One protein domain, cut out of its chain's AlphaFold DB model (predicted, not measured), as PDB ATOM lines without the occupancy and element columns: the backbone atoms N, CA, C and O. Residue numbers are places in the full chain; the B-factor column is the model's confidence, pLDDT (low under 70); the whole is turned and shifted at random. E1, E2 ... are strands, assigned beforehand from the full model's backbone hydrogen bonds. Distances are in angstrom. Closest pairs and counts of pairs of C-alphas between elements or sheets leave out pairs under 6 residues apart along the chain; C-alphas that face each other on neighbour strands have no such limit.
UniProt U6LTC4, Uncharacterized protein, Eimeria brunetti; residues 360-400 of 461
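Overview. This is residues 360 to 400 of the 461 residues of an uncharacterized protein of Eimeria brunetti (UniProt U6LTC4). Two small two-stranded hairpins follow each other, E1 with E2 and then E3 with E4, and they meet where the beginning of E1 and the end of E2 come near Cys 393 of E4. The turn of the first hairpin lies at one end of the long axis and the tail of residues 396 to 400 at the other. The printed part has 41 residues with four named strands in the order E1, E2, E3, E4 and no named helix; it is all strand, in two antiparallel sheets, E1 - E2 and E3 - E4. It is only just compact, close to loose, with a radius of gyration of the C-alphas of 10.6 A, and elongated, spanning 38 by 20 by 12 A.

Along the chain. Find C-alpha 364 at (155.635, 125.319, 110.495); from there E1 runs through residues 364 to 369, 13.7 A. E2 comes back through residues 374 to 378, 12.9 A. Look next at C-alpha 382, (154.712, 117.474, 110.801), where E3, residues 382 to 387, begins its 13.7 A. E4, residues 390 to 395, covers 15.5 A and ends at C-alpha 395, (152.223, 116.288, 107.291).

Arrangement. In the hairpin of E1 and E2 the strands are antiparallel at 164 degrees; look for N 368 and O 375, 2.9 A apart, within hydrogen-bond range. In the hairpin of E3 and E4, antiparallel at 141 degrees, N 385 and O 392 are within range at 2.9 A. Between the hairpins, E2 and E4 have 7 pairs of C-alphas within 8 A, the closest being Cys 378 and Cys 393 at 5.5 A. The closest C-alphas of E1 and E4, Ala 364 and Cys 393, are 5.9 A apart.

Size, cuts and confidence. The two C-alphas farthest apart, those of Met 371 and Leu 400, are 38.1 A from each other. The printed part has no cut, and the links E1 to E2, E2 to E3 and E3 to E4 are tight. The mean pLDDT of the printed part is 87.9; look at residues 398 to 400 for values under 70.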
ATOM      1  N   ASP A 360     152.488 126.617 105.905       91.25
ATOM      2  CA  ASP A 360     151.630 127.468 106.734       91.25
ATOM      3  C   ASP A 360     151.953 127.376 108.240       91.25
ATOM      4  O   ASP A 360     152.677 126.492 108.705       91.25
ATOM      5  N   ALA A 361     151.359 128.270 109.035       91.06
ATOM      6  CA  ALA A 361     151.512 128.296 110.493       91.06
ATOM      7  C   ALA A 361     150.953 127.053 111.234       91.06
ATOM      8  O   ALA A 361     151.149 126.925 112.445       91.06
ATOM      9  N   VAL A 362     150.260 126.133 110.547       91.44
ATOM     10  CA  VAL A 362     149.836 124.838 111.109       91.44
ATOM     11  C   VAL A 362     150.963 123.815 110.956       91.44
ATOM     12  O   VAL A 362     151.264 123.093 111.906       91.44
ATOM     13  N   ALA A 363     151.647 123.803 109.811       90.94
ATOM     14  CA  ALA A 363     152.782 122.931 109.527       90.94
ATOM     15  C   ALA A 363     154.100 123.406 110.165       90.94
ATOM     16  O   ALA A 363     154.847 122.611 110.749       90.94
ATOM     17  N   ALA A 364     154.392 124.701 110.058       94.06
ATOM     18  CA  ALA A 364     155.635 125.319 110.495       94.06
ATOM     19  C   ALA A 364     155.483 125.990 111.870       94.06
ATOM     20  O   ALA A 364     154.615 126.831 112.092       94.06
ATOM     21  N   LYS A 365     156.384 125.648 112.794       95.06
ATOM     22  CA  LYS A 365     156.512 126.275 114.116       95.06
ATOM     23  C   LYS A 365     157.336 127.560 114.056       95.06
ATOM     24  O   LYS A 365     157.036 128.527 114.750       95.06
ATOM     25  N   SER A 366     158.406 127.550 113.262       93.44
ATOM     26  CA  SER A 366     159.207 128.732 112.942       93.44
ATOM     27  C   SER A 366     160.075 128.498 111.705       93.44
ATOM     28  O   SER A 366     160.502 127.378 111.423       93.44
ATOM     29  N   CYS A 367     160.364 129.585 110.993       93.31
ATOM     30  CA  CYS A 367     161.390 129.650 109.959       93.31
ATOM     31  C   CYS A 367     162.566 130.481 110.488       93.31
ATOM     32  O   CYS A 367     162.353 131.497 111.154       93.31
ATOM     33  N   GLN A 368     163.797 130.056 110.212       92.00
ATOM     34  CA  GLN A 368     165.015 130.807 110.518       92.00
ATOM     35  C   GLN A 368     165.825 130.989 109.232       92.00
ATOM     36  O   GLN A 368     166.204 130.014 108.586       92.00
ATOM     37  N   ALA A 369     166.085 132.240 108.852       88.94
ATOM     38  CA  ALA A 369     166.943 132.557 107.718       88.94
ATOM     39  C   ALA A 369     168.423 132.416 108.112       88.94
ATOM     40  O   ALA A 369     168.862 132.965 109.123       88.94
ATOM     41  N   GLY A 370     169.184 131.677 107.307       85.25
ATOM     42  CA  GLY A 370     170.644 131.708 107.273       85.25
ATOM     43  C   GLY A 370     171.147 132.636 106.162       85.25
ATOM     44  O   GLY A 370     170.378 133.390 105.573       85.25
ATOM     45  N   MET A 371     172.446 132.569 105.852       78.25
ATOM     46  CA  MET A 371     173.081 133.490 104.891       78.25
ATOM     47  C   MET A 371     172.594 133.312 103.442       78.25
ATOM     48  O   MET A 371     172.534 134.282 102.701       78.25
ATOM     49  N   SER A 372     172.257 132.085 103.033       80.19
ATOM     50  CA  SER A 372     171.810 131.756 101.664       80.19
ATOM     51  C   SER A 372     170.798 130.602 101.601       80.19
ATOM     52  O   SER A 372     170.419 130.141 100.524       80.19
ATOM     53  N   THR A 373     170.366 130.120 102.766       87.94
ATOM     54  CA  THR A 373     169.400 129.033 102.963       87.94
ATOM     55  C   THR A 373     168.517 129.369 104.162       87.94
ATOM     56  O   THR A 373     168.826 130.280 104.931       87.94
ATOM     57  N   TYR A 374     167.431 128.628 104.369       90.88
ATOM     58  CA  TYR A 374     166.611 128.727 105.575       90.88
ATOM     59  C   TYR A 374     166.415 127.354 106.213       90.88
ATOM     60  O   TYR A 374     166.545 126.319 105.557       90.88
ATOM     61  N   THR A 375     166.104 127.346 107.504       92.19
ATOM     62  CA  THR A 375     165.760 126.143 108.260       92.19
ATOM     63  C   THR A 375     164.349 126.264 108.823       92.19
ATOM     64  O   THR A 375     163.908 127.335 109.244       92.19
ATOM     65  N   CYS A 376     163.629 125.145 108.817       94.75
ATOM     66  CA  CYS A 376     162.260 125.057 109.308       94.75
ATOM     67  C   CYS A 376     162.213 124.198 110.564       94.75
ATOM     68  O   CYS A 376     162.670 123.054 110.563       94.75
ATOM     69  N   VAL A 377     161.599 124.728 111.615       95.44
ATOM     70  CA  VAL A 377     161.150 123.939 112.759       95.44
ATOM     71  C   VAL A 377     159.683 123.622 112.518       95.44
ATOM     72  O   VAL A 377     158.875 124.539 112.376       95.44
ATOM     73  N   CYS A 378     159.325 122.344 112.456       95.75
ATOM     74  CA  CYS A 378     157.945 121.920 112.215       95.75
ATOM     75  C   CYS A 378     157.144 121.804 113.518       95.75
ATOM     76  O   CYS A 378     157.708 121.637 114.605       95.75
ATOM     77  N   ASN A 379     155.819 121.907 113.416       94.38
ATOM     78  CA  ASN A 379     154.913 121.618 114.524       94.38
ATOM     79  C   ASN A 379     154.802 120.104 114.773       94.38
ATOM     80  O   ASN A 379     155.183 119.276 113.945       94.38
ATOM     81  N   SER A 380     154.254 119.723 115.930       88.31
ATOM     82  CA  SER A 380     153.893 118.328 116.209       88.31
ATOM     83  C   SER A 380     152.972 117.776 115.117       88.31
ATOM     84  O   SER A 380     152.040 118.465 114.706       88.31
ATOM     85  N   ASN A 381     153.203 116.526 114.705       89.06
ATOM     86  CA  ASN A 381     152.549 115.846 113.574       89.06
ATOM     87  C   ASN A 381     153.003 116.315 112.174       89.06
ATOM     88  O   ASN A 381     152.415 115.897 111.180       89.06
ATOM     89  N   TYR A 382     154.069 117.116 112.069       92.81
ATOM     90  CA  TYR A 382     154.712 117.474 110.801       92.81
ATOM     91  C   TYR A 382     156.194 117.087 110.824       92.81
ATOM     92  O   TYR A 382     156.868 117.225 111.845       92.81
ATOM     93  N   LYS A 383     156.707 116.608 109.688       92.12
ATOM     94  CA  LYS A 383     158.123 116.268 109.493       92.12
ATOM     95  C   LYS A 383     158.772 117.241 108.511       92.12
ATOM     96  O   LYS A 383     158.106 117.759 107.615       92.12
ATOM     97  N   LEU A 384     160.073 117.462 108.671       93.12
ATOM     98  CA  LEU A 384     160.868 118.182 107.684       93.12
ATOM     99  C   LEU A 384     161.141 117.255 106.494       93.12
ATOM    100  O   LEU A 384     161.640 116.147 106.684       93.12
ATOM    101  N   ASP A 385     160.814 117.707 105.290       92.81
ATOM    102  CA  ASP A 385     161.023 116.973 104.040       92.81
ATOM    103  C   ASP A 385     161.498 117.938 102.937       92.81
ATOM    104  O   ASP A 385     161.489 119.156 103.128       92.81
ATOM    105  N   THR A 386     161.956 117.413 101.799       92.50
ATOM    106  CA  THR A 386     162.506 118.230 100.700       92.50
ATOM    107  C   THR A 386     161.554 118.246  99.509       92.50
ATOM    108  O   THR A 386     161.498 117.294  98.735       92.50
ATOM    109  N   VAL A 387     160.819 119.346  99.346       89.81
ATOM    110  CA  VAL A 387     159.858 119.554  98.252       89.81
ATOM    111  C   VAL A 387     160.463 120.547  97.263       89.81
ATOM    112  O   VAL A 387     160.935 121.603  97.672       89.81
ATOM    113  N   ASP A 388     160.513 120.196  95.976       88.00
ATOM    114  CA  ASP A 388     161.104 121.019  94.903       88.00
ATOM    115  C   ASP A 388     162.541 121.514  95.197       88.00
ATOM    116  O   ASP A 388     162.952 122.609  94.814       88.00
ATOM    117  N   GLY A 389     163.320 120.686  95.907       86.69
ATOM    118  CA  GLY A 389     164.691 120.996  96.333       86.69
ATOM    119  C   GLY A 389     164.797 121.889  97.576       86.69
ATOM    120  O   GLY A 389     165.903 122.284  97.935       86.69
ATOM    121  N   GLN A 390     163.680 122.202  98.240       88.50
ATOM    122  CA  GLN A 390     163.612 123.135  99.364       88.50
ATOM    123  C   GLN A 390     163.070 122.475 100.649       88.50
ATOM    124  O   GLN A 390     162.183 121.619 100.576       88.50
ATOM    125  N   PRO A 391     163.573 122.851 101.842       92.00
ATOM    126  CA  PRO A 391     163.097 122.300 103.106       92.00
ATOM    127  C   PRO A 391     161.688 122.817 103.429       92.00
ATOM    128  O   PRO A 391     161.459 124.026 103.507       92.00
ATOM    129  N   LYS A 392     160.745 121.895 103.646       94.00
ATOM    130  CA  LYS A 392     159.341 122.201 103.940       94.00
ATOM    131  C   LYS A 392     158.778 121.262 105.006       94.00
ATOM    132  O   LYS A 392     159.127 120.085 105.054       94.00
ATOM    133  N   CYS A 393     157.898 121.774 105.860       94.81
ATOM    134  CA  CYS A 393     157.162 120.963 106.819       94.81
ATOM    135  C   CYS A 393     155.968 120.313 106.116       94.81
ATOM    136  O   CYS A 393     155.020 120.987 105.718       94.81
ATOM    137  N   VAL A 394     156.019 118.994 105.955       93.44
ATOM    138  CA  VAL A 394     154.925 118.193 105.389       93.44
ATOM    139  C   VAL A 394     154.237 117.411 106.501       93.44
ATOM    140  O   VAL A 394     154.853 117.103 107.525       93.44
ATOM    141  N   ALA A 395     152.956 117.091 106.320       89.88
ATOM    142  CA  ALA A 395     152.223 116.288 107.291       89.88
ATOM    143  C   ALA A 395     152.958 114.959 107.527       89.88
ATOM    144  O   ALA A 395     153.316 114.254 106.580       89.88
ATOM    145  N   SER A 396     153.192 114.622 108.795       81.19
ATOM    146  CA  SER A 396     153.764 113.338 109.172       81.19
ATOM    147  C   SER A 396     152.691 112.277 108.984       81.19
ATOM    148  O   SER A 396     151.887 112.012 109.878       81.19
ATOM    149  N   THR A 397     152.664 111.677 107.796       75.94
ATOM    150  CA  THR A 397     151.958 110.423 107.559       75.94
ATOM    151  C   THR A 397     152.615 109.349 108.423       75.94
ATOM    152  O   THR A 397     153.584 108.722 107.995       75.94
ATOM    153  N   GLU A 398     152.107 109.186 109.649       61.84
ATOM    154  CA  GLU A 398     152.353 108.026 110.515       61.84
ATOM    155  C   GLU A 398     152.350 106.765 109.649       61.84
ATOM    156  O   GLU A 398     151.426 106.563 108.853       61.84
ATOM    157  N   ASP A 399     153.410 105.961 109.746       55.84
ATOM    158  CA  ASP A 399     153.734 104.985 108.708       55.84
ATOM    159  C   ASP A 399     152.761 103.795 108.747       55.84
ATOM    160  O   ASP A 399     152.966 102.779 109.418       55.84
ATOM    161  N   LEU A 400     151.637 103.949 108.038       56.09
ATOM    162  CA  LEU A 400     150.502 103.022 108.041       56.09
ATOM    163  C   LEU A 400     150.900 101.619 107.549       56.09
ATOM    164  O   LEU A 400     150.217 100.638 107.843       56.09
TER     165      LEU A 400